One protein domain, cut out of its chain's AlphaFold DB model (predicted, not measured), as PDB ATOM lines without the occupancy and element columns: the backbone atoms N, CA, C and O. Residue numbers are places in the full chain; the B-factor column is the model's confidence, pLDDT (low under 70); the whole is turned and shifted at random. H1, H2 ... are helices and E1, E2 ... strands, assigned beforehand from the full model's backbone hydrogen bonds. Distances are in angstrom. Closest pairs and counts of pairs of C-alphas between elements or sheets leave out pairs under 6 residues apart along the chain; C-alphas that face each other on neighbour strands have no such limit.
ATOM      1  N   PHE A  37      25.924 -10.534 -37.272       76.06
ATOM      2  CA  PHE A  37      24.812 -11.425 -36.933       76.06
ATOM      3  C   PHE A  37      23.991 -11.803 -38.177       76.06
ATOM      4  O   PHE A  37      23.587 -10.941 -38.951       76.06
ATOM      5  N   SER A  38      23.729 -13.102 -38.366       78.06
ATOM      6  CA  SER A  38      22.959 -13.630 -39.501       78.06
ATOM      7  C   SER A  38      21.627 -14.206 -39.024       78.06
ATOM      8  O   SER A  38      21.606 -15.204 -38.298       78.06
ATOM      9  N   MET A  39      20.519 -13.594 -39.458       82.31
ATOM     10  CA  MET A  39      19.161 -14.043 -39.116       82.31
ATOM     11  C   MET A  39      18.832 -15.413 -39.684       82.31
ATOM     12  O   MET A  39      18.357 -16.272 -38.946       82.31
ATOM     13  N   ASP A  40      19.207 -15.677 -40.934       84.44
ATOM     14  CA  ASP A  40      19.038 -16.997 -41.545       84.44
ATOM     15  C   ASP A  40      19.705 -18.111 -40.736       84.44
ATOM     16  O   ASP A  40      19.148 -19.199 -40.577       84.44
ATOM     17  N   SER A  41      20.915 -17.856 -40.226       85.44
ATOM     18  CA  SER A  41      21.638 -18.828 -39.407       85.44
ATOM     19  C   SER A  41      20.937 -19.070 -38.073       85.44
ATOM     20  O   SER A  41      20.874 -20.215 -37.619       85.44
ATOM     21  N   ASP A  42      20.431 -18.014 -37.436       89.81
ATOM     22  CA  ASP A  42      19.717 -18.113 -36.165       89.81
ATOM     23  C   ASP A  42      18.404 -18.891 -36.325       89.81
ATOM     24  O   ASP A  42      18.169 -19.838 -35.577       89.81
ATOM     25  N   ILE A  43      17.593 -18.549 -37.334       90.44
ATOM     26  CA  ILE A  43      16.312 -19.212 -37.619       90.44
ATOM     27  C   ILE A  43      16.543 -20.697 -37.902       90.44
ATOM     28  O   ILE A  43      15.918 -21.545 -37.274       90.44
ATOM     29  N   LYS A  44      17.496 -21.039 -38.781       90.94
ATOM     30  CA  LYS A  44      17.832 -22.444 -39.075       90.94
ATOM     31  C   LYS A  44      18.261 -23.205 -37.820       90.94
ATOM     32  O   LYS A  44      17.845 -24.345 -37.621       90.94
ATOM     33  N   SER A  45      19.068 -22.575 -36.966       90.38
ATOM     34  CA  SER A  45      19.559 -23.197 -35.732       90.38
ATOM     35  C   SER A  45      18.438 -23.434 -34.723       90.38
ATOM     36  O   SER A  45      18.370 -24.514 -34.138       90.38
ATOM     37  N   LEU A  46      17.535 -22.469 -34.541       91.81
ATOM     38  CA  LEU A  46      16.383 -22.590 -33.644       91.81
ATOM     39  C   LEU A  46      15.378 -23.631 -34.148       91.81
ATOM     40  O   LEU A  46      15.019 -24.542 -33.402       91.81
ATOM     41  N   SER A  47      15.011 -23.572 -35.430       90.75
ATOM     42  CA  SER A  47      14.077 -24.521 -36.051       90.75
ATOM     43  C   SER A  47      14.585 -25.966 -36.023       90.75
ATOM     44  O   SER A  47      13.792 -26.903 -36.016       90.75
ATOM     45  N   SER A  48      15.905 -26.174 -35.952       90.69
ATOM     46  CA  SER A  48      16.501 -27.513 -35.853       90.69
ATOM     47  C   SER A  48      16.321 -28.195 -34.485       90.69
ATOM     48  O   SER A  48      16.531 -29.402 -34.381       90.69
ATOM     49  N   ARG A  49      15.932 -27.460 -33.428       85.94
ATOM     50  CA  ARG A  49      15.946 -27.956 -32.036       85.94
ATOM     51  C   ARG A  49      14.682 -28.686 -31.577       85.94
ATOM     52  O   ARG A  49      14.623 -29.106 -30.428       85.94
ATOM     53  N   GLY A  50      13.675 -28.856 -32.436       80.44
ATOM     54  CA  GLY A  50      12.426 -29.559 -32.090       80.44
ATOM     55  C   GLY A  50      11.554 -28.856 -31.034       80.44
ATOM     56  O   GLY A  50      10.524 -29.398 -30.647       80.44
ATOM     57  N   GLY A  51      11.961 -27.664 -30.583       90.94
ATOM     58  CA  GLY A  51      11.317 -26.858 -29.549       90.94
ATOM     59  C   GLY A  51      12.352 -26.085 -28.721       90.94
ATOM     60  O   GLY A  51      13.341 -26.664 -28.277       90.94
ATOM     61  N   VAL A  52      12.149 -24.784 -28.499       93.88
ATOM     62  CA  VAL A  52      13.087 -23.935 -27.740       93.88
ATOM     63  C   VAL A  52      12.368 -23.217 -26.608       93.88
ATOM     64  O   VAL A  52      11.330 -22.587 -26.808       93.88
ATOM     65  N   HIS A  53      12.951 -23.297 -25.416       95.31
ATOM     66  CA  HIS A  53      12.603 -22.440 -24.290       95.31
ATOM     67  C   HIS A  53      13.565 -21.258 -24.214       95.31
ATOM     68  O   HIS A  53      14.757 -21.401 -24.502       95.31
ATOM     69  N   PHE A  54      13.051 -20.110 -23.779       96.19
ATOM     70  CA  PHE A  54      13.880 -18.952 -23.474       96.19
ATOM     71  C   PHE A  54      14.055 -18.805 -21.968       96.19
ATOM     72  O   PHE A  54      13.104 -18.945 -21.204       96.19
ATOM     73  N   TYR A  55      15.272 -18.486 -21.547       97.00
ATOM     74  CA  TYR A  55      15.642 -18.333 -20.144       97.00
ATOM     75  C   TYR A  55      16.217 -16.944 -19.897       97.00
ATOM     76  O   TYR A  55      16.900 -16.385 -20.753       97.00
ATOM     77  N   CYS A  56      15.973 -16.382 -18.716       97.12
ATOM     78  CA  CYS A  56      16.635 -15.157 -18.282       97.12
ATOM     79  C   CYS A  56      18.134 -15.416 -18.108       97.12
ATOM     80  O   CYS A  56      18.525 -16.299 -17.344       97.12
ATOM     81  N   LYS A  57      18.976 -14.605 -18.754       95.81
ATOM     82  CA  LYS A  57      20.431 -14.769 -18.675       95.81
ATOM     83  C   LYS A  57      20.990 -14.482 -17.273       95.81
ATOM     84  O   LYS A  57      21.985 -15.070 -16.869       95.81
ATOM     85  N   SER A  58      20.314 -13.627 -16.508       95.31
ATOM     86  CA  SER A  58      20.747 -13.198 -15.172       95.31
ATOM     87  C   SER A  58      20.461 -14.223 -14.072       95.31
ATOM     88  O   SER A  58      21.217 -14.317 -13.112       95.31
ATOM     89  N   CYS A  59      19.358 -14.976 -14.167       95.81
ATOM     90  CA  CYS A  59      18.915 -15.875 -13.091       95.81
ATOM     91  C   CYS A  59      18.489 -17.274 -13.560       95.81
ATOM     92  O   CYS A  59      18.007 -18.061 -12.750       95.81
ATOM     93  N   SER A  60      18.636 -17.592 -14.850       96.19
ATOM     94  CA  SER A  60      18.249 -18.877 -15.461       96.19
ATOM     95  C   SER A  60      16.758 -19.234 -15.368       96.19
ATOM     96  O   SER A  60      16.370 -20.362 -15.666       96.19
ATOM     97  N   THR A  61      15.894 -18.291 -14.977       96.12
ATOM     98  CA  THR A  61      14.442 -18.525 -14.900       96.12
ATOM     99  C   THR A  61      13.863 -18.741 -16.296       96.12
ATOM    100  O   THR A  61      14.145 -17.954 -17.198       96.12
ATOM    101  N   ASN A  62      13.043 -19.782 -16.465       96.50
ATOM    102  CA  ASN A  62      12.311 -20.036 -17.707       96.50
ATOM    103  C   ASN A  62      11.273 -18.932 -17.960       96.50
ATOM    104  O   ASN A  62      10.490 -18.594 -17.074       96.50
ATOM    105  N   LEU A  63      11.276 -18.390 -19.173       96.12
ATOM    106  CA  LEU A  63      10.423 -17.290 -19.607       96.12
ATOM    107  C   LEU A  63       9.240 -17.764 -20.456       96.12
ATOM    108  O   LEU A  63       8.274 -17.014 -20.569       96.12
ATOM    109  N   THR A  64       9.277 -18.977 -21.024       94.94
ATOM    110  CA  THR A  64       8.203 -19.496 -21.889       94.94
ATOM    111  C   THR A  64       7.429 -20.648 -21.254       94.94
ATOM    112  O   THR A  64       8.007 -21.576 -20.679       94.94
ATOM    113  N   LYS A  65       6.094 -20.606 -21.370       93.88
ATOM    114  CA  LYS A  65       5.178 -21.626 -20.828       93.88
ATOM    115  C   LYS A  65       5.368 -22.975 -21.522       93.88
ATOM    116  O   LYS A  65       5.321 -24.018 -20.875       93.88
ATOM    117  N   LYS A  66       5.595 -22.940 -22.835       92.56
ATOM    118  CA  LYS A  66       5.803 -24.097 -23.713       92.56
ATOM    119  C   LYS A  66       7.063 -23.899 -24.567       92.56
ATOM    120  O   LYS A  66       7.508 -22.758 -24.736       92.56
ATOM    121  N   PRO A  67       7.660 -24.981 -25.093       92.38
ATOM    122  CA  PRO A  67       8.725 -24.863 -26.078       92.38
ATOM    123  C   PRO A  67       8.154 -24.332 -27.397       92.38
ATOM    124  O   PRO A  67       7.161 -24.848 -27.905       92.38
ATOM    125  N   LEU A  68       8.797 -23.315 -27.962       92.69
ATOM    126  CA  LEU A  68       8.392 -22.703 -29.226       92.69
ATOM    127  C   LEU A  68       9.029 -23.457 -30.391       92.69
ATOM    128  O   LEU A  68      10.202 -23.829 -30.320       92.69
ATOM    129  N   SER A  69       8.259 -23.705 -31.447       89.50
ATOM    130  CA  SER A  69       8.694 -24.537 -32.581       89.50
ATOM    131  C   SER A  69       8.656 -23.812 -33.926       89.50
ATOM    132  O   SER A  69       9.346 -24.226 -34.858       89.50
ATOM    133  N   SER A  70       7.900 -22.716 -34.022       89.81
ATOM    134  CA  SER A  70       7.791 -21.908 -35.231       89.81
ATOM    135  C   SER A  70       8.634 -20.643 -35.097       89.81
ATOM    136  O   SER A  70       8.356 -19.793 -34.251       89.81
ATOM    137  N   PHE A  71       9.670 -20.524 -35.929       91.25
ATOM    138  CA  PHE A  71      10.562 -19.367 -35.975       91.25
ATOM    139  C   PHE A  71      10.509 -18.729 -37.356       91.25
ATOM    140  O   PHE A  71      10.738 -19.403 -38.361       91.25
ATOM    141  N   ALA A  72      10.240 -17.430 -37.400       88.69
ATOM    142  CA  ALA A  72      10.210 -16.663 -38.637       88.69
ATOM    143  C   ALA A  72      10.924 -15.325 -38.459       88.69
ATOM    144  O   ALA A  72      11.037 -14.808 -37.350       88.69
ATOM    145  N   GLU A  73      11.423 -14.766 -39.553       86.44
ATOM    146  CA  GLU A  73      11.976 -13.417 -39.542       86.44
ATOM    147  C   GLU A  73      10.854 -12.393 -39.343       86.44
ATOM    148  O   GLU A  73       9.743 -12.545 -39.859       86.44
ATOM    149  N   MET A  74      11.143 -11.347 -38.575       80.12
ATOM    150  CA  MET A  74      10.250 -10.217 -38.441       80.12
ATOM    151  C   MET A  74      10.151  -9.486 -39.788       80.12
ATOM    152  O   MET A  74      11.169  -9.236 -40.432       80.12
ATOM    153  N   PRO A  75       8.939  -9.091 -40.203       72.06
ATOM    154  CA  PRO A  75       8.740  -8.143 -41.283       72.06
ATOM    155  C   PRO A  75       9.715  -6.968 -41.295       72.06
ATOM    156  O   PRO A  75       9.920  -6.317 -40.270       72.06
ATOM    157  N   SER A  76      10.254  -6.649 -42.474       66.94
ATOM    158  CA  SER A  76      11.077  -5.450 -42.649       66.94
ATOM    159  C   SER A  76      10.286  -4.204 -42.262       66.94
ATOM    160  O   SER A  76       9.164  -4.005 -42.719       66.94
ATOM    161  N   ILE A  77      10.894  -3.331 -41.461       66.00
ATOM    162  CA  ILE A  77      10.294  -2.067 -41.017       66.00
ATOM    163  C   ILE A  77      10.037  -1.080 -42.173       66.00
ATOM    164  O   ILE A  77       9.092  -0.301 -42.108       66.00
ATOM    165  N   ASN A  78      10.798  -1.162 -43.272       65.69
ATOM    166  CA  ASN A  78      10.724  -0.208 -44.394       65.69
ATOM    167  C   ASN A  78       9.754  -0.646 -45.499       65.69
ATOM    168  O   ASN A  78       9.719  -0.079 -46.586       65.69
ATOM    169  N   TRP A  79       8.976  -1.693 -45.264       69.38
ATOM    170  CA  TRP A  79       8.149  -2.320 -46.286       69.38
ATOM    171  C   TRP A  79       7.102  -1.373 -46.902       69.38
ATOM    172  O   TRP A  79       6.765  -1.523 -48.073       69.38
ATOM    173  N   ARG A  80       6.613  -0.383 -46.140       69.12
ATOM    174  CA  ARG A  80       5.709   0.653 -46.648       69.12
ATOM    175  C   ARG A  80       6.415   1.546 -47.656       69.12
ATOM    176  O   ARG A  80       5.884   1.767 -48.732       69.12
ATOM    177  N   GLU A  81       7.625   1.988 -47.336       72.12
ATOM    178  CA  GLU A  81       8.462   2.754 -48.259       72.12
ATOM    179  C   GLU A  81       8.789   1.928 -49.508       72.12
ATOM    180  O   GLU A  81       8.707   2.427 -50.623       72.12
ATOM    181  N   VAL A  82       9.083   0.635 -49.348       73.88
ATOM    182  CA  VAL A  82       9.291  -0.276 -50.482       73.88
ATOM    183  C   VAL A  82       8.021  -0.400 -51.329       73.88
ATOM    184  O   VAL A  82       8.104  -0.318 -52.552       73.88
ATOM    185  N   ALA A  83       6.850  -0.558 -50.705       72.38
ATOM    186  CA  ALA A  83       5.569  -0.632 -51.399       72.38
ATOM    187  C   ALA A  83       5.241   0.685 -52.118       72.38
ATOM    188  O   ALA A  83       4.813   0.663 -53.266       72.38
ATOM    189  N   ASP A  84       5.494   1.831 -51.494       73.00
ATOM    190  CA  ASP A  84       5.291   3.143 -52.108       73.00
ATOM    191  C   ASP A  84       6.316   3.408 -53.227       73.00
ATOM    192  O   ASP A  84       5.966   3.971 -54.259       73.00
ATOM    193  N   ASN A  85       7.551   2.918 -53.114       77.00
ATOM    194  CA  ASN A  85       8.544   3.007 -54.189       77.00
ATOM    195  C   ASN A  85       8.190   2.109 -55.387       77.00
ATOM    196  O   ASN A  85       8.404   2.499 -56.534       77.00
ATOM    197  N   TRP A  86       7.639   0.918 -55.143       74.00
ATOM    198  CA  TRP A  86       7.252  -0.023 -56.200       74.00
ATOM    199  C   TRP A  86       5.904   0.308 -56.847       74.00
ATOM    200  O   TRP A  86       5.752   0.155 -58.058       74.00
ATOM    201  N   PHE A  87       4.924   0.752 -56.056       71.06
ATOM    202  CA  PHE A  87       3.537   0.947 -56.490       71.06
ATOM    203  C   PHE A  87       3.090   2.420 -56.465       71.06
ATOM    204  O   PHE A  87       2.153   2.783 -57.167       71.06
ATOM    205  N   GLY A  88       3.743   3.293 -55.697       59.84
ATOM    206  CA  GLY A  88       3.338   4.688 -55.463       59.84
ATOM    207  C   GLY A  88       3.892   5.729 -56.447       59.84
ATOM    208  O   GLY A  88       3.539   6.901 -56.343       59.84
ATOM    209  N   ALA A  89       4.700   5.345 -57.441       57.75
ATOM    210  CA  ALA A  89       5.317   6.290 -58.386       57.75
ATOM    211  C   ALA A  89       4.383   6.822 -59.501       57.75
ATOM    212  O   ALA A  89       4.833   7.573 -60.368       57.75
ATOM    213  N   CYS A  90       3.093   6.463 -59.518       52.94
ATOM    214  CA  CYS A  90       2.152   6.918 -60.547       52.94
ATOM    215  C   CYS A  90       0.957   7.664 -59.939       52.94
ATOM    216  O   CYS A  90       0.184   7.107 -59.161       52.94
ATOM    217  N   CYS A  91       0.762   8.916 -60.366       57.69
ATOM    218  CA  CYS A  91      -0.296   9.845 -59.942       57.69
ATOM    219  C   CYS A  91      -1.733   9.390 -60.290       57.69
ATOM    220  O   CYS A  91      -2.688  10.136 -60.081       57.69
ATOM    221  N   CYS A  92      -1.889   8.187 -60.844       53.19
ATOM    222  CA  CYS A  92      -3.139   7.629 -61.330       53.19
ATOM    223  C   CYS A  92      -3.382   6.292 -60.614       53.19
ATOM    224  O   CYS A  92      -2.771   5.287 -60.954       53.19
ATOM    225  N   SER A  93      -4.274   6.270 -59.624       54.19
ATOM    226  CA  SER A  93      -4.929   5.056 -59.093       54.19
ATOM    227  C   SER A  93      -4.099   4.032 -58.290       54.19
ATOM    228  O   SER A  93      -4.705   3.231 -57.579       54.19
ATOM    229  N   PHE A  94      -2.761   4.043 -58.322       54.38
ATOM    230  CA  PHE A  94      -1.946   3.009 -57.650       54.38
ATOM    231  C   PHE A  94      -1.646   3.260 -56.160       54.38
ATOM    232  O   PHE A  94      -1.342   2.309 -55.443       54.38
ATOM    233  N   GLY A  95      -1.829   4.485 -55.652       57.78
ATOM    234  CA  GLY A  95      -1.678   4.774 -54.213       57.78
ATOM    235  C   GLY A  95      -2.631   3.959 -53.324       57.78
ATOM    236  O   GLY A  95      -2.265   3.534 -52.236       57.78
ATOM    237  N   GLY A  96      -3.827   3.621 -53.820       65.06
ATOM    238  CA  GLY A  96      -4.745   2.735 -53.097       65.06
ATOM    239  C   GLY A  96      -4.292   1.268 -53.058       65.06
ATOM    240  O   GLY A  96      -4.714   0.522 -52.178       65.06
ATOM    241  N   ILE A  97      -3.445   0.832 -53.998       71.62
ATOM    242  CA  ILE A  97      -2.904  -0.536 -54.027       71.62
ATOM    243  C   ILE A  97      -1.774  -0.669 -53.009       71.62
ATOM    244  O   ILE A  97      -1.774  -1.653 -52.267       71.62
ATOM    245  N   SER A  98      -0.868   0.316 -52.922       70.62
ATOM    246  CA  SER A  98       0.167   0.316 -51.882       70.62
ATOM    247  C   SER A  98      -0.475   0.344 -50.497       70.62
ATOM    248  O   SER A  98      -0.169  -0.516 -49.684       70.62
ATOM    249  N   GLU A  99      -1.470   1.202 -50.259       71.38
ATOM    250  CA  GLU A  99      -2.198   1.247 -48.985       71.38
ATOM    251  C   GLU A  99      -2.933  -0.058 -48.648       71.38
ATOM    252  O   GLU A  99      -2.928  -0.482 -47.495       71.38
ATOM    253  N   LYS A 100      -3.558  -0.727 -49.628       75.56
ATOM    254  CA  LYS A 100      -4.234  -2.020 -49.408       75.56
ATOM    255  C   LYS A 100      -3.249  -3.148 -49.134       75.56
ATOM    256  O   LYS A 100      -3.506  -3.967 -48.252       75.56
ATOM    257  N   LEU A 101      -2.137  -3.200 -49.866       73.38
ATOM    258  CA  LEU A 101      -1.041  -4.124 -49.574       73.38
ATOM    259  C   LEU A 101      -0.487  -3.832 -48.178       73.38
ATOM    260  O   LEU A 101      -0.226  -4.762 -47.413       73.38
ATOM    261  N   VAL A 102      -0.426  -2.541 -47.829       70.56
ATOM    262  CA  VAL A 102       0.042  -2.075 -46.535       70.56
ATOM    263  C   VAL A 102      -0.887  -2.454 -45.386       70.56
ATOM    264  O   VAL A 102      -0.476  -2.937 -44.341       70.56
ATOM    265  N   ALA A 103      -2.187  -2.365 -45.593       69.38
ATOM    266  CA  ALA A 103      -3.136  -2.851 -44.609       69.38
ATOM    267  C   ALA A 103      -3.108  -4.387 -44.513       69.38
ATOM    268  O   ALA A 103      -3.129  -4.937 -43.417       69.38
ATOM    269  N   ARG A 104      -3.042  -5.104 -45.643       71.94
ATOM    270  CA  ARG A 104      -3.076  -6.576 -45.656       71.94
ATOM    271  C   ARG A 104      -1.869  -7.192 -44.965       71.94
ATOM    272  O   ARG A 104      -2.049  -8.101 -44.165       71.94
ATOM    273  N   TYR A 105      -0.664  -6.703 -45.237       70.62
ATOM    274  CA  TYR A 105       0.537  -7.258 -44.619       70.62
ATOM    275  C   TYR A 105       0.639  -6.887 -43.130       70.62
ATOM    276  O   TYR A 105       0.889  -7.766 -42.306       70.62
ATOM    277  N   ALA A 106       0.286  -5.649 -42.767       68.38
ATOM    278  CA  ALA A 106       0.108  -5.214 -41.380       68.38
ATOM    279  C   ALA A 106      -0.895  -6.086 -40.604       68.38
ATOM    280  O   ALA A 106      -0.649  -6.443 -39.458       68.38
ATOM    281  N   ASN A 107      -2.014  -6.458 -41.232       66.31
ATOM    282  CA  ASN A 107      -3.045  -7.298 -40.619       66.31
ATOM    283  C   ASN A 107      -2.691  -8.793 -40.628       66.31
ATOM    284  O   ASN A 107      -3.180  -9.537 -39.785       66.31
ATOM    285  N   SER A 108      -1.858  -9.244 -41.572       64.81
ATOM    286  CA  SER A 108      -1.333 -10.616 -41.583       64.81
ATOM    287  C   SER A 108      -0.332 -10.855 -40.452       64.81
ATOM    288  O   SER A 108      -0.123 -11.990 -40.027       64.81
ATOM    289  N   TYR A 109       0.252  -9.771 -39.933       63.97
ATOM    290  CA  TYR A 109       1.078  -9.798 -38.745       63.97
ATOM    291  C   TYR A 109       0.204 -10.016 -37.508       63.97
ATOM    292  O   TYR A 109      -0.448  -9.105 -36.998       63.97
ATOM    293  N   SER A 110       0.215 -11.243 -37.005       61.81
ATOM    294  CA  SER A 110      -0.277 -11.559 -35.669       61.81
ATOM    295  C   SER A 110       0.802 -12.345 -34.939       61.81
ATOM    296  O   SER A 110       1.361 -13.304 -35.472       61.81
ATOM    297  N   CYS A 111       1.138 -11.904 -33.727       68.50
ATOM    298  CA  CYS A 111       2.004 -12.664 -32.839       68.50
ATOM    299  C   CYS A 111       1.168 -13.809 -32.250       68.50
ATOM    300  O   CYS A 111       0.544 -13.660 -31.201       68.50
ATOM    301  N   GLY A 112       1.057 -14.904 -33.006       74.19
ATOM    302  CA  GLY A 112       0.280 -16.078 -32.616       74.19
ATOM    303  C   GLY A 112       0.988 -16.904 -31.543       74.19
ATOM    304  O   GLY A 112       2.220 -16.899 -31.468       74.19
ATOM    305  N   GLU A 113       0.211 -17.632 -30.742       80.19
ATOM    306  CA  GLU A 113       0.749 -18.620 -29.800       80.19
ATOM    307  C   GLU A 113       1.686 -19.608 -30.513       80.19
ATOM    308  O   GLU A 113       1.476 -19.969 -31.674       80.19
ATOM    309  N   GLU A 114       2.731 -20.047 -29.814       81.06
ATOM    310  CA  GLU A 114       3.719 -21.029 -30.287       81.06
ATOM    311  C   GLU A 114       4.606 -20.547 -31.459       81.06
ATOM    312  O   GLU A 114       5.481 -21.288 -31.933       81.06
ATOM    313  N   SER A 115       4.442 -19.285 -31.878       83.62
ATOM    314  CA  SER A 115       5.267 -18.613 -32.881       83.62
ATOM    315  C   SER A 115       6.228 -17.598 -32.258       83.62
ATOM    316  O   SER A 115       5.897 -16.866 -31.326       83.62
ATOM    317  N   CYS A 116       7.450 -17.556 -32.783       89.75
ATOM    318  CA  CYS A 116       8.502 -16.640 -32.367       89.75
ATOM    319  C   CYS A 116       9.026 -15.896 -33.590       89.75
ATOM    320  O   CYS A 116       9.563 -16.507 -34.518       89.75
ATOM    321  N   LEU A 117       8.928 -14.569 -33.574       89.44
ATOM    322  CA  LEU A 117       9.522 -13.750 -34.628       89.44
ATOM    323  C   LEU A 117      10.915 -13.298 -34.214       89.44
ATOM    324  O   LEU A 117      11.162 -12.995 -33.049       89.44
ATOM    325  N   LEU A 118      11.836 -13.272 -35.166       89.62
ATOM    326  CA  LEU A 118      13.222 -12.902 -34.940       89.62
ATOM    327  C   LEU A 118      13.567 -11.621 -35.669       89.62
ATOM    328  O   LEU A 118      13.289 -11.470 -36.850       89.62
ATOM    329  N   ASP A 119      14.278 -10.760 -34.964       87.50
ATOM    330  CA  ASP A 119      14.986  -9.629 -35.535       87.50
ATOM    331  C   ASP A 119      16.467  -9.709 -35.134       87.50
ATOM    332  O   ASP A 119      16.852 -10.519 -34.281       87.50
ATOM    333  N   ALA A 120      17.318  -8.873 -35.728       86.88
ATOM    334  CA  ALA A 120      18.758  -8.841 -35.495       86.88
ATOM    335  C   ALA A 120      19.102  -8.806 -33.997       86.88
ATOM    336  O   ALA A 120      20.019  -9.498 -33.551       86.88
ATOM    337  N   THR A 121      18.326  -8.057 -33.213       91.94
ATOM    338  CA  THR A 121      18.601  -7.755 -31.802       91.94
ATOM    339  C   THR A 121      17.603  -8.374 -30.823       91.94
ATOM    340  O   THR A 121      17.891  -8.457 -29.629       91.94
ATOM    341  N   SER A 122      16.443  -8.844 -31.285       93.50
ATOM    342  CA  SER A 122      15.370  -9.310 -30.400       93.50
ATOM    343  C   SER A 122      14.659 -10.554 -30.910       93.50
ATOM    344  O   SER A 122      14.683 -10.860 -32.100       93.50
ATOM    345  N   VAL A 123      13.965 -11.229 -30.002       93.62
ATOM    346  CA  VAL A 123      12.893 -12.176 -30.321       93.62
ATOM    347  C   VAL A 123      11.561 -11.596 -29.864       93.62
ATOM    348  O   VAL A 123      11.501 -10.925 -28.835       93.62
ATOM    349  N   ILE A 124      10.499 -11.837 -30.620       92.62
ATOM    350  CA  ILE A 124       9.147 -11.383 -30.303       92.62
ATOM    351  C   ILE A 124       8.313 -12.600 -29.973       92.62
ATOM    352  O   ILE A 124       8.159 -13.492 -30.810       92.62
ATOM    353  N   LEU A 125       7.797 -12.610 -28.750       92.69
ATOM    354  CA  LEU A 125       6.988 -13.691 -28.211       92.69
ATOM    355  C   LEU A 125       5.562 -13.218 -27.990       92.69
ATOM    356  O   LEU A 125       5.353 -12.075 -27.572       92.69
ATOM    357  N   CYS A 126       4.603 -14.114 -28.208       91.12
ATOM    358  CA  CYS A 126       3.223 -13.854 -27.843       91.12
ATOM    359  C   CYS A 126       3.141 -13.638 -26.329       91.12
ATOM    360  O   CYS A 126       3.755 -14.369 -25.546       91.12
ATOM    361  N   LYS A 127       2.372 -12.634 -25.905       90.38
ATOM    362  CA  LYS A 127       2.126 -12.348 -24.488       90.38
ATOM    363  C   LYS A 127       1.620 -13.586 -23.733       90.38
ATOM    364  O   LYS A 127       1.966 -13.777 -22.569       90.38
ATOM    365  N   ASP A 128       0.857 -14.441 -24.414       90.25
ATOM    366  CA  ASP A 128       0.211 -15.612 -23.831       90.25
ATOM    367  C   ASP A 128       1.182 -16.791 -23.669       90.25
ATOM    368  O   ASP A 128       0.935 -17.675 -22.844       90.25
ATOM    369  N   ASP A 129       2.343 -16.754 -24.330       92.12
ATOM    370  CA  ASP A 129       3.418 -17.740 -24.181       92.12
ATOM    371  C   ASP A 129       4.373 -17.429 -23.012       92.12
ATOM    372  O   ASP A 129       5.198 -18.274 -22.653       92.12
ATOM    373  N   LEU A 130       4.271 -16.251 -22.384       92.88
ATOM    374  CA  LEU A 130       5.183 -15.805 -21.323       92.88
ATOM    375  C   LEU A 130       4.778 -16.281 -19.923       92.88
ATOM    376  O   LEU A 130       3.621 -16.201 -19.514       92.88
ATOM    377  N   VAL A 131       5.751 -16.734 -19.133       90.81
ATOM    378  CA  VAL A 131       5.531 -17.178 -17.746       90.81
ATOM    379  C   VAL A 131       5.489 -15.989 -16.785       90.81
ATOM    380  O   VAL A 131       6.350 -15.115 -16.831       90.81
ATOM    381  N   GLY A 132       4.537 -16.006 -15.847       79.50
ATOM    382  CA  GLY A 132       4.536 -15.107 -14.685       79.50
ATOM    383  C   GLY A 132       4.060 -13.679 -14.958       79.50
ATOM    384  O   GLY A 132       4.227 -12.829 -14.089       79.50
ATOM    385  N   PHE A 133       3.463 -13.422 -16.125       77.06
ATOM    386  CA  PHE A 133       2.874 -12.130 -16.468       77.06
ATOM    387  C   PHE A 133       1.406 -12.274 -16.843       77.06
ATOM    388  O   PHE A 133       1.056 -13.015 -17.760       77.06
ATOM    389  N   GLU A 134       0.561 -11.527 -16.138       76.06
ATOM    390  CA  GLU A 134      -0.840 -11.333 -16.486       76.06
ATOM    391  C   GLU A 134      -0.975  -9.935 -17.079       76.06
ATOM    392  O   GLU A 134      -0.820  -8.921 -16.395       76.06
ATOM    393  N   PHE A 135      -1.206  -9.883 -18.386       80.94
ATOM    394  CA  PHE A 135      -1.573  -8.642 -19.044       80.94
ATOM    395  C   PHE A 135      -3.079  -8.437 -18.862       80.94
ATOM    396  O   PHE A 135      -3.823  -9.407 -18.995       80.94
ATOM    397  N   PRO A 136      -3.551  -7.213 -18.570       69.69
ATOM    398  CA  PRO A 136      -4.982  -6.963 -18.484       69.69
ATOM    399  C   PRO A 136      -5.649  -7.338 -19.811       69.69
ATOM    400  O   PRO A 136      -5.179  -6.937 -20.883       69.69
ATOM    401  N   ASP A 137      -6.734  -8.108 -19.731       59.12
ATOM    402  CA  ASP A 137      -7.515  -8.476 -20.905       59.12
ATOM    403  C   ASP A 137      -8.039  -7.211 -21.584       59.12
ATOM    404  O   ASP A 137      -8.653  -6.336 -20.964       59.12
ATOM    405  N   ALA A 209      -7.167   2.972 -33.815       59.50
ATOM    406  CA  ALA A 209      -6.369   3.886 -34.623       59.50
ATOM    407  C   ALA A 209      -4.869   3.745 -34.318       59.50
ATOM    408  O   ALA A 209      -4.073   3.636 -35.248       59.50
ATOM    409  N   ASN A 210      -4.488   3.637 -33.044       62.81
ATOM    410  CA  ASN A 210      -3.105   3.451 -32.602       62.81
ATOM    411  C   ASN A 210      -2.537   2.103 -33.060       62.81
ATOM    412  O   ASN A 210      -1.418   2.050 -33.568       62.81
ATOM    413  N   LYS A 211      -3.325   1.022 -32.974       64.88
ATOM    414  CA  LYS A 211      -2.966  -0.300 -33.514       64.88
ATOM    415  C   LYS A 211      -2.756  -0.228 -35.026       64.88
ATOM    416  O   LYS A 211      -1.733  -0.689 -35.519       64.88
ATOM    417  N   LYS A 212      -3.672   0.408 -35.763       63.09
ATOM    418  CA  LYS A 212      -3.543   0.593 -37.216       63.09
ATOM    419  C   LYS A 212      -2.313   1.427 -37.577       63.09
ATOM    420  O   LYS A 212      -1.595   1.068 -38.502       63.09
ATOM    421  N   SER A 213      -2.036   2.502 -36.843       61.72
ATOM    422  CA  SER A 213      -0.844   3.335 -37.028       61.72
ATOM    423  C   SER A 213       0.443   2.560 -36.752       61.72
ATOM    424  O   SER A 213       1.365   2.636 -37.554       61.72
ATOM    425  N   PHE A 214       0.487   1.765 -35.680       63.75
ATOM    426  CA  PHE A 214       1.644   0.942 -35.327       63.75
ATOM    427  C   PHE A 214       1.933  -0.143 -36.374       63.75
ATOM    428  O   PHE A 214       3.061  -0.264 -36.854       63.75
ATOM    429  N   LEU A 215       0.904  -0.889 -36.789       62.41
ATOM    430  CA  LEU A 215       1.046  -1.944 -37.798       62.41
ATOM    431  C   LEU A 215       1.358  -1.372 -39.203       62.41
ATOM    432  O   LEU A 215       1.947  -2.060 -40.031       62.41
ATOM    433  N   ASN A 216       1.065  -0.089 -39.454       57.66
ATOM    434  CA  ASN A 216       1.367   0.635 -40.697       57.66
ATOM    435  C   ASN A 216       2.832   1.128 -40.826       57.66
ATOM    436  O   ASN A 216       3.074   2.140 -41.497       57.66
ATOM    437  N   GLY A 217       3.802   0.428 -40.222       54.88
ATOM    438  CA  GLY A 217       5.240   0.660 -40.459       54.88
ATOM    439  C   GLY A 217       6.136   0.800 -39.224       54.88
ATOM    440  O   GLY A 217       7.331   1.004 -39.382       54.88
ATOM    441  N   PHE A 218       5.612   0.663 -38.002       60.78
ATOM    442  CA  PHE A 218       6.363   0.928 -36.761       60.78
ATOM    443  C   PHE A 218       6.660  -0.339 -35.938       60.78
ATOM    444  O   PHE A 218       6.852  -0.272 -34.727       60.78
ATOM    445  N   LEU A 219       6.738  -1.502 -36.593       60.84
ATOM    446  CA  LEU A 219       6.876  -2.839 -35.984       60.84
ATOM    447  C   LEU A 219       8.258  -3.151 -35.359       60.84
ATOM    448  O   LEU A 219       8.554  -4.312 -35.089       60.84
ATOM    449  N   GLY A 220       9.119  -2.154 -35.149       72.88
ATOM    450  CA  GLY A 220      10.523  -2.358 -34.775       72.88
ATOM    451  C   GLY A 220      10.765  -3.011 -33.402       72.88
ATOM    452  O   GLY A 220       9.864  -3.199 -32.588       72.88
ATOM    453  N   ASN A 221      12.034  -3.318 -33.125       75.38
ATOM    454  CA  ASN A 221      12.491  -3.977 -31.893       75.38
ATOM    455  C   ASN A 221      12.855  -3.028 -30.729       75.38
ATOM    456  O   ASN A 221      13.244  -3.511 -29.672       75.38
ATOM    457  N   ILE A 222      12.792  -1.705 -30.935       86.88
ATOM    458  CA  ILE A 222      13.171  -0.612 -30.010       86.88
ATOM    459  C   ILE A 222      14.594  -0.657 -29.410       86.88
ATOM    460  O   ILE A 222      14.950   0.213 -28.617       86.88
ATOM    461  N   PHE A 223      15.436  -1.623 -29.790       92.56
ATOM    462  CA  PHE A 223      16.806  -1.743 -29.288       92.56
ATOM    463  C   PHE A 223      17.643  -0.519 -29.663       92.56
ATOM    464  O   PHE A 223      18.342   0.015 -28.812       92.56
ATOM    465  N   MET A 224      17.544  -0.081 -30.922       92.31
ATOM    466  CA  MET A 224      18.137   1.146 -31.459       92.31
ATOM    467  C   MET A 224      17.172   1.732 -32.494       92.31
ATOM    468  O   MET A 224      17.273   1.470 -33.691       92.31
ATOM    469  N   ALA A 225      16.164   2.466 -32.029       90.12
ATOM    470  CA  ALA A 225      15.146   3.022 -32.913       90.12
ATOM    471  C   ALA A 225      15.586   4.353 -33.516       90.12
ATOM    472  O   ALA A 225      16.235   5.156 -32.856       90.12
ATOM    473  N   ARG A 226      15.160   4.624 -34.749       87.69
ATOM    474  CA  ARG A 226      15.312   5.934 -35.391       87.69
ATOM    475  C   ARG A 226      14.062   6.777 -35.177       87.69
ATOM    476  O   ARG A 226      12.990   6.236 -34.912       87.69
ATOM    477  N   SER A 227      14.184   8.095 -35.307       83.06
ATOM    478  CA  SER A 227      13.077   9.042 -35.078       83.06
ATOM    479  C   SER A 227      11.821   8.705 -35.890       83.06
ATOM    480  O   SER A 227      10.716   8.738 -35.355       83.06
ATOM    481  N   TYR A 228      11.991   8.301 -37.150       77.69
ATOM    482  CA  TYR A 228      10.900   7.906 -38.044       77.69
ATOM    483  C   TYR A 228      10.279   6.539 -37.717       77.69
ATOM    484  O   TYR A 228       9.230   6.226 -38.261       77.69
ATOM    485  N   ASN A 229      10.885   5.753 -36.819       76.38
ATOM    486  CA  ASN A 229      10.350   4.484 -36.310       76.38
ATOM    487  C   ASN A 229       9.623   4.654 -34.966       76.38
ATOM    488  O   ASN A 229       9.250   3.661 -34.340       76.38
ATOM    489  N   LEU A 230       9.413   5.889 -34.497       79.38
ATOM    490  CA  LEU A 230       8.750   6.168 -33.226       79.38
ATOM    491  C   LEU A 230       7.432   6.908 -33.441       79.38
ATOM    492  O   LEU A 230       7.398   7.998 -34.008       79.38
ATOM    493  N   SER A 231       6.349   6.336 -32.915       79.00
ATOM    494  CA  SER A 231       5.065   7.027 -32.805       79.00
ATOM    495  C   SER A 231       4.998   7.845 -31.515       79.00
ATOM    496  O   SER A 231       5.552   7.448 -30.488       79.00
ATOM    497  N   LYS A 232       4.303   8.988 -31.557       77.44
ATOM    498  CA  LYS A 232       3.984   9.788 -30.359       77.44
ATOM    499  C   LYS A 232       2.871   9.160 -29.523       77.44
ATOM    500  O   LYS A 232       2.803   9.422 -28.329       77.44
ATOM    501  N   ASP A 233       2.052   8.327 -30.154       78.50
ATOM    502  CA  ASP A 233       0.857   7.722 -29.562       78.50
ATOM    503  C   ASP A 233       1.136   6.314 -29.003       78.50
ATOM    504  O   ASP A 233       0.225   5.619 -28.558       78.50
ATOM    505  N   VAL A 234       2.397   5.862 -29.055       82.81
ATOM    506  CA  VAL A 234       2.827   4.550 -28.559       82.81
ATOM    507  C   VAL A 234       3.949   4.733 -27.547       82.81
ATOM    508  O   VAL A 234       5.050   5.176 -27.878       82.81
ATOM    509  N   GLU A 235       3.678   4.342 -26.310       86.75
ATOM    510  CA  GLU A 235       4.678   4.223 -25.261       86.75
ATOM    511  C   GLU A 235       5.333   2.838 -25.310       86.75
ATOM    512  O   GLU A 235       4.680   1.829 -25.568       86.75
ATOM    513  N   TRP A 236       6.633   2.769 -25.032       89.25
ATOM    514  CA  TRP A 236       7.348   1.504 -24.892       89.25
ATOM    515  C   TRP A 236       7.564   1.188 -23.419       89.25
ATOM    516  O   TRP A 236       8.300   1.889 -22.722       89.25
ATOM    517  N   ILE A 237       6.938   0.112 -22.955       90.44
ATOM    518  CA  ILE A 237       7.007  -0.320 -21.561       90.44
ATOM    519  C   ILE A 237       8.115  -1.361 -21.417       90.44
ATOM    520  O   ILE A 237       8.201  -2.311 -22.196       90.44
ATOM    521  N   LYS A 238       8.973  -1.181 -20.407       93.38
ATOM    522  CA  LYS A 238      10.047  -2.124 -20.075       93.38
ATOM    523  C   LYS A 238       9.460  -3.458 -19.619       93.38
ATOM    524  O   LYS A 238       8.563  -3.493 -18.781       93.38
ATOM    525  N   PHE A 239      10.036  -4.548 -20.106       93.69
ATOM    526  CA  PHE A 239       9.716  -5.902 -19.678       93.69
ATOM    527  C   PHE A 239      10.873  -6.467 -18.853       93.69
ATOM    528  O   PHE A 239      12.012  -6.532 -19.327       93.69
ATOM    529  N   ALA A 240      10.588  -6.850 -17.611       94.94
ATOM    530  CA  ALA A 240      11.577  -7.328 -16.652       94.94
ATOM    531  C   ALA A 240      11.383  -8.816 -16.339       94.94
ATOM    532  O   ALA A 240      10.297  -9.363 -16.498       94.94
ATOM    533  N   CYS A 241      12.430  -9.483 -15.866       95.94
ATOM    534  CA  CYS A 241      12.334 -10.856 -15.390       95.94
ATOM    535  C   CYS A 241      11.416 -10.927 -14.158       95.94
ATOM    536  O   CYS A 241      11.628 -10.161 -13.215       95.94
ATOM    537  N   PRO A 242      10.460 -11.873 -14.096       93.44
ATOM    538  CA  PRO A 242       9.538 -11.960 -12.964       93.44
ATOM    539  C   PRO A 242      10.239 -12.431 -11.678       93.44
ATOM    540  O   PRO A 242       9.761 -12.159 -10.583       93.44
ATOM    541  N   GLN A 243      11.390 -13.104 -11.801       95.00
ATOM    542  CA  GLN A 243      12.141 -13.649 -10.670       95.00
ATOM    543  C   GLN A 243      13.178 -12.669 -10.102       95.00
ATOM    544  O   GLN A 243      13.299 -12.539  -8.889       95.00
ATOM    545  N   CYS A 244      13.971 -12.014 -10.960       95.44
ATOM    546  CA  CYS A 244      15.100 -11.176 -10.526       95.44
ATOM    547  C   CYS A 244      14.978  -9.699 -10.915       95.44
ATOM    548  O   CYS A 244      15.895  -8.928 -10.648       95.44
ATOM    549  N   SER A 245      13.885  -9.310 -11.576       94.88
ATOM    550  CA  SER A 245      13.619  -7.935 -12.015       94.88
ATOM    551  C   SER A 245      14.643  -7.339 -12.993       94.88
ATOM    552  O   SER A 245      14.562  -6.149 -13.292       94.88
ATOM    553  N   SER A 246      15.573  -8.131 -13.540       95.25
ATOM    554  CA  SER A 246      16.490  -7.658 -14.584       95.25
ATOM    555  C   SER A 246      15.722  -7.283 -15.850       95.25
ATOM    556  O   SER A 246      14.745  -7.956 -16.188       95.25
ATOM    557  N   LEU A 247      16.176  -6.268 -16.589       95.69
ATOM    558  CA  LEU A 247      15.599  -5.960 -17.896       95.69
ATOM    559  C   LEU A 247      15.764  -7.168 -18.829       95.69
ATOM    560  O   LEU A 247      16.820  -7.792 -18.876       95.69
ATOM    561  N   LEU A 248      14.707  -7.497 -19.563       96.44
ATOM    562  CA  LEU A 248      14.740  -8.507 -20.618       96.44
ATOM    563  C   LEU A 248      14.383  -7.920 -21.979       96.44
ATOM    564  O   LEU A 248      14.799  -8.456 -23.001       96.44
ATOM    565  N   GLY A 249      13.594  -6.846 -22.010       95.44
ATOM    566  CA  GLY A 249      12.980  -6.390 -23.244       95.44
ATOM    567  C   GLY A 249      12.034  -5.215 -23.067       95.44
ATOM    568  O   GLY A 249      12.073  -4.510 -22.056       95.44
ATOM    569  N   ALA A 250      11.151  -5.033 -24.043       93.88
ATOM    570  CA  ALA A 250      10.076  -4.053 -23.996       93.88
ATOM    571  C   ALA A 250       8.889  -4.462 -24.876       93.88
ATOM    572  O   ALA A 250       8.971  -5.391 -25.681       93.88
ATOM    573  N   TYR A 251       7.774  -3.754 -24.736       91.31
ATOM    574  CA  TYR A 251       6.613  -3.915 -25.604       91.31
ATOM    575  C   TYR A 251       5.904  -2.575 -25.847       91.31
ATOM    576  O   TYR A 251       5.936  -1.699 -24.975       91.31
ATOM    577  N   PRO A 252       5.274  -2.397 -27.021       88.75
ATOM    578  CA  PRO A 252       4.520  -1.192 -27.343       88.75
ATOM    579  C   PRO A 252       3.169  -1.192 -26.618       88.75
ATOM    580  O   PRO A 252       2.484  -2.211 -26.571       88.75
ATOM    581  N   CYS A 253       2.749  -0.050 -26.089       85.69
ATOM    582  CA  CYS A 253       1.499   0.141 -25.363       85.69
ATOM    583  C   CYS A 253       0.880   1.496 -25.738       85.69
ATOM    584  O   CYS A 253       1.596   2.475 -25.921       85.69
ATOM    585  N   ALA A 254      -0.449   1.548 -25.843       78.50
ATOM    586  CA  ALA A 254      -1.185   2.788 -26.105       78.50
ATOM    587  C   ALA A 254      -2.070   3.206 -24.913       78.50
ATOM    588  O   ALA A 254      -2.045   4.362 -24.521       78.50
ATOM    589  N   ASP A 255      -2.796   2.266 -24.284       66.62
ATOM    590  CA  ASP A 255      -3.949   2.622 -23.428       66.62
ATOM    591  C   ASP A 255      -4.130   1.749 -22.169       66.62
ATOM    592  O   ASP A 255      -5.218   1.658 -21.598       66.62
ATOM    593  N   GLY A 256      -3.076   1.076 -21.717       62.16
ATOM    594  CA  GLY A 256      -3.120   0.177 -20.563       62.16
ATOM    595  C   GLY A 256      -2.203  -1.008 -20.797       62.16
ATOM    596  O   GLY A 256      -2.155  -1.500 -21.917       62.16
ATOM    597  N   TYR A 257      -1.486  -1.407 -19.742       72.00
ATOM    598  CA  TYR A 257      -0.265  -2.230 -19.636       72.00
ATOM    599  C   TYR A 257      -0.084  -3.484 -20.525       72.00
ATOM    600  O   TYR A 257       0.918  -4.174 -20.362       72.00
ATOM    601  N   ALA A 258      -0.993  -3.810 -21.439       83.88
ATOM    602  CA  ALA A 258      -0.887  -4.886 -22.413       83.88
ATOM    603  C   ALA A 258      -0.198  -4.448 -23.730       83.88
ATOM    604  O   ALA A 258      -0.387  -3.312 -24.179       83.88
ATOM    605  N   PRO A 259       0.538  -5.358 -24.399       86.19
ATOM    606  CA  PRO A 259       1.112  -5.113 -25.717       86.19
ATOM    607  C   PRO A 259       0.057  -4.762 -26.773       86.19
ATOM    608  O   PRO A 259      -0.941  -5.466 -26.929       86.19
ATOM    609  N   LEU A 260       0.302  -3.694 -27.536       83.81
ATOM    610  CA  LEU A 260      -0.597  -3.178 -28.574       83.81
ATOM    611  C   LEU A 260      -0.879  -4.203 -29.684       83.81
ATOM    612  O   LEU A 260      -1.989  -4.236 -30.222       83.81
ATOM    613  N   ASP A 261       0.118  -5.027 -29.995       81.00
ATOM    614  CA  ASP A 261       0.118  -6.052 -31.038       81.00
ATOM    615  C   ASP A 261       0.229  -7.484 -30.479       81.00
ATOM    616  O   ASP A 261       0.484  -8.427 -31.224       81.00
ATOM    617  N   GLY A 262       0.058  -7.643 -29.162       84.69
ATOM    618  CA  GLY A 262       0.163  -8.932 -28.477       84.69
ATOM    619  C   GLY A 262       1.589  -9.464 -28.301       84.69
ATOM    620  O   GLY A 262       1.745 -10.515 -27.685       84.69
ATOM    621  N   GLY A 263       2.622  -8.763 -28.784       88.62
ATOM    622  CA  GLY A 263       4.003  -9.248 -28.767       88.62
ATOM    623  C   GLY A 263       4.908  -8.542 -27.754       88.62
ATOM    624  O   GLY A 263       4.912  -7.315 -27.637       88.62
ATOM    625  N   VAL A 264       5.774  -9.298 -27.084       92.31
ATOM    626  CA  VAL A 264       6.848  -8.772 -26.226       92.31
ATOM    627  C   VAL A 264       8.200  -8.999 -26.891       92.31
ATOM    628  O   VAL A 264       8.516 -10.122 -27.277       92.31
ATOM    629  N   ARG A 265       9.006  -7.937 -27.018       93.44
ATOM    630  CA  ARG A 265      10.335  -7.961 -27.648       93.44
ATOM    631  C   ARG A 265      11.363  -8.237 -26.563       93.44
ATOM    632  O   ARG A 265      11.649  -7.345 -25.770       93.44
ATOM    633  N   LEU A 266      11.917  -9.440 -26.513       96.12
ATOM    634  CA  LEU A 266      13.023  -9.787 -25.621       96.12
ATOM    635  C   LEU A 266      14.353  -9.588 -26.352       96.12
ATOM    636  O   LEU A 266      14.545 -10.115 -27.447       96.12
ATOM    637  N   PHE A 267      15.285  -8.845 -25.761       96.62
ATOM    638  CA  PHE A 267      16.595  -8.596 -26.360       96.62
ATOM    639  C   PHE A 267      17.486  -9.826 -26.237       96.62
ATOM    640  O   PHE A 267      17.701 -10.332 -25.132       96.62
ATOM    641  N   LYS A 268      18.069 -10.268 -27.357       95.62
ATOM    642  CA  LYS A 268      18.913 -11.473 -27.422       95.62
ATOM    643  C   LYS A 268      20.086 -11.432 -26.437       95.62
ATOM    644  O   LYS A 268      20.491 -12.476 -25.943       95.62
ATOM    645  N   CYS A 269      20.597 -10.246 -26.096       95.38
ATOM    646  CA  CYS A 269      21.679 -10.093 -25.123       95.38
ATOM    647  C   CYS A 269      21.310 -10.474 -23.678       95.38
ATOM    648  O   CYS A 269      22.220 -10.801 -22.913       95.38
ATOM    649  N   TYR A 270      20.021 -10.486 -23.314       96.62
ATOM    650  CA  TYR A 270      19.537 -10.752 -21.948       96.62
ATOM    651  C   TYR A 270      18.781 -12.070 -21.782       96.62
ATOM    652  O   TYR A 270      18.348 -12.411 -20.674       96.62
ATOM    653  N   ILE A 271      18.640 -12.837 -22.859       96.19
ATOM    654  CA  ILE A 271      17.984 -14.141 -22.842       96.19
ATOM    655  C   ILE A 271      18.916 -15.234 -23.356       96.19
ATOM    656  O   ILE A 271      19.920 -14.972 -24.012       96.19
ATOM    657  N   SER A 272      18.573 -16.473 -23.034       96.44
ATOM    658  CA  SER A 272      19.329 -17.670 -23.385       96.44
ATOM    659  C   SER A 272      18.403 -18.744 -23.943       96.44
ATOM    660  O   SER A 272      17.219 -18.779 -23.613       96.44
ATOM    661  N   THR A 273      18.942 -19.607 -24.798       94.62
ATOM    662  CA  THR A 273      18.195 -20.668 -25.508       94.62
ATOM    663  C   THR A 273      18.391 -22.064 -24.918       94.62
ATOM    664  O   THR A 273      17.833 -23.038 -25.427       94.62
ATOM    665  N   CYS A 274      19.203 -22.198 -23.868       91.12
ATOM    666  CA  CYS A 274      19.414 -23.467 -23.184       91.12
ATOM    667  C   CYS A 274      19.765 -23.270 -21.711       91.12
ATOM    668  O   CYS A 274      20.094 -22.172 -21.267       91.12
ATOM    669  N   LEU A 275      19.729 -24.379 -20.974       88.06
ATOM    670  CA  LEU A 275      20.321 -24.481 -19.652       88.06
ATOM    671  C   LEU A 275      21.509 -25.457 -19.678       88.06
ATOM    672  O   LEU A 275      21.408 -26.492 -20.341       88.06
ATOM    673  N   PRO A 276      22.579 -25.162 -18.921       86.88
ATOM    674  CA  PRO A 276      22.796 -23.907 -18.200       86.88
ATOM    675  C   PRO A 276      23.054 -22.732 -19.166       86.88
ATOM    676  O   PRO A 276      23.427 -22.898 -20.327       86.88
ATOM    677  N   VAL A 277      22.757 -21.530 -18.680       87.06
ATOM    678  CA  VAL A 277      22.832 -20.285 -19.452       87.06
ATOM    679  C   VAL A 277      24.279 -19.994 -19.866       87.06
ATOM    680  O   VAL A 277      25.202 -20.257 -19.098       87.06
ATOM    681  N   CYS A 278      24.477 -19.393 -21.048       76.69
ATOM    682  CA  CYS A 278      25.792 -19.002 -21.581       76.69
ATOM    683  C   CYS A 278      26.763 -20.162 -21.866       76.69
ATOM    684  O   CYS A 278      27.955 -19.912 -22.055       76.69
ATOM    685  N   GLU A 279      26.297 -21.410 -21.930       83.75
ATOM    686  CA  GLU A 279      27.126 -22.529 -22.386       83.75
ATOM    687  C   GLU A 279      27.255 -22.585 -23.916       83.75
ATOM    688  O   GLU A 279      26.605 -21.845 -24.652       83.75
ATOM    689  N   SER A 280      28.103 -23.486 -24.425       79.94
ATOM    690  CA  SER A 280      28.300 -23.695 -25.869       79.94
ATOM    691  C   SER A 280      27.013 -24.075 -26.611       79.94
ATOM    692  O   SER A 280      26.912 -23.878 -27.820       79.94
ATOM    693  N   GLY A 281      26.023 -24.616 -25.895       83.38
ATOM    694  CA  GLY A 281      24.695 -24.904 -26.425       83.38
ATOM    695  C   GLY A 281      23.804 -23.671 -26.596       83.38
ATOM    696  O   GLY A 281      22.752 -23.795 -27.225       83.38
ATOM    697  N   ASP A 282      24.180 -22.504 -26.073       89.88
ATOM    698  CA  ASP A 282      23.351 -21.306 -26.118       89.88
ATOM    699  C   ASP A 282      23.603 -20.512 -27.400       89.88
ATOM    700  O   ASP A 282      24.619 -19.831 -27.561       89.88
ATOM    701  N   LEU A 283      22.627 -20.548 -28.306       90.38
ATOM    702  CA  LEU A 283      22.663 -19.815 -29.570       90.38
ATOM    703  C   LEU A 283      22.773 -18.300 -29.358       90.38
ATOM    704  O   LEU A 283      23.315 -17.597 -30.216       90.38
ATOM    705  N   PHE A 284      22.281 -17.802 -28.218       92.69
ATOM    706  CA  PHE A 284      22.285 -16.382 -27.890       92.69
ATOM    707  C   PHE A 284      23.492 -15.925 -27.068       92.69
ATOM    708  O   PHE A 284      23.675 -14.729 -26.852       92.69
ATOM    709  N   ARG A 285      24.416 -16.830 -26.726       89.88
ATOM    710  CA  ARG A 285      25.659 -16.487 -26.019       89.88
ATOM    711  C   ARG A 285      26.493 -15.434 -26.753       89.88
ATOM    712  O   ARG A 285      27.057 -14.551 -26.115       89.88
ATOM    713  N   LYS A 286      26.541 -15.513 -28.090       88.00
ATOM    714  CA  LYS A 286      27.286 -14.581 -28.958       88.00
ATOM    715  C   LYS A 286      26.696 -13.165 -28.986       88.00
ATOM    716  O   LYS A 286      27.389 -12.250 -29.430       88.00
ATOM    717  N   TYR A 287      25.448 -12.993 -28.549       92.19
ATOM    718  CA  TYR A 287      24.767 -11.706 -28.481       92.19
ATOM    719  C   TYR A 287      25.068 -11.059 -27.129       92.19
ATOM    720  O   TYR A 287      24.575 -11.484 -26.082       92.19
ATOM    721  N   THR A 288      25.907 -10.029 -27.153       93.88
ATOM    722  CA  THR A 288      26.116  -9.119 -26.022       93.88
ATOM    723  C   THR A 288      25.576  -7.742 -26.392       93.88
ATOM    724  O   THR A 288      25.368  -7.460 -27.577       93.88
TER     725      THR A 288
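Overview. This is residues 37 to 137 and 209 to 288 of the 424 residues of an uncharacterized protein of Vitis vinifera (UniProt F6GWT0). There is little regular structure: a strongly twisted mixed sheet, E1-E2-E3-E6-E5-E4, makes the core, H1 packs along edge strand E1, and helical hairpin H2 H3 is an arm. The printed part, mixed in class, has 181 residues, four named helices and six named strands. It is compact, radius of gyration of the C-alphas 17.2 A, spanning 59 by 36 by 27 A.

Along the chain. Find C-alpha 39 at (19.161, -14.043, -39.116), where H1, residues 39-47, begins. Then read E1, 70-73, H2, 79-87, H3, 95-108, E2, 115-118, E3, 122-126, H4, 209-215, E4, 235-240, E5, 247-253, and E6, 263-267, ending at (16.595, -8.596, -26.360).

Arrangement. Closest in H1 and E1 are C-alphas 43 and 71, 6.0 A apart. Parallel E1 and E2 set N 116 2.8 A from O 70; in the antiparallel meander E4 E5 E6, N 253 is 2.7 A from O 235. H4 only grazes the sheet. Every helix's O i to N i+4 pairs are within hydrogen-bond range.

Size, cuts and confidence. Residues 138-208 are cut out across 18.5 A; links H1-E1 and H4-E4 are long; 36 residues have pLDDT under 70.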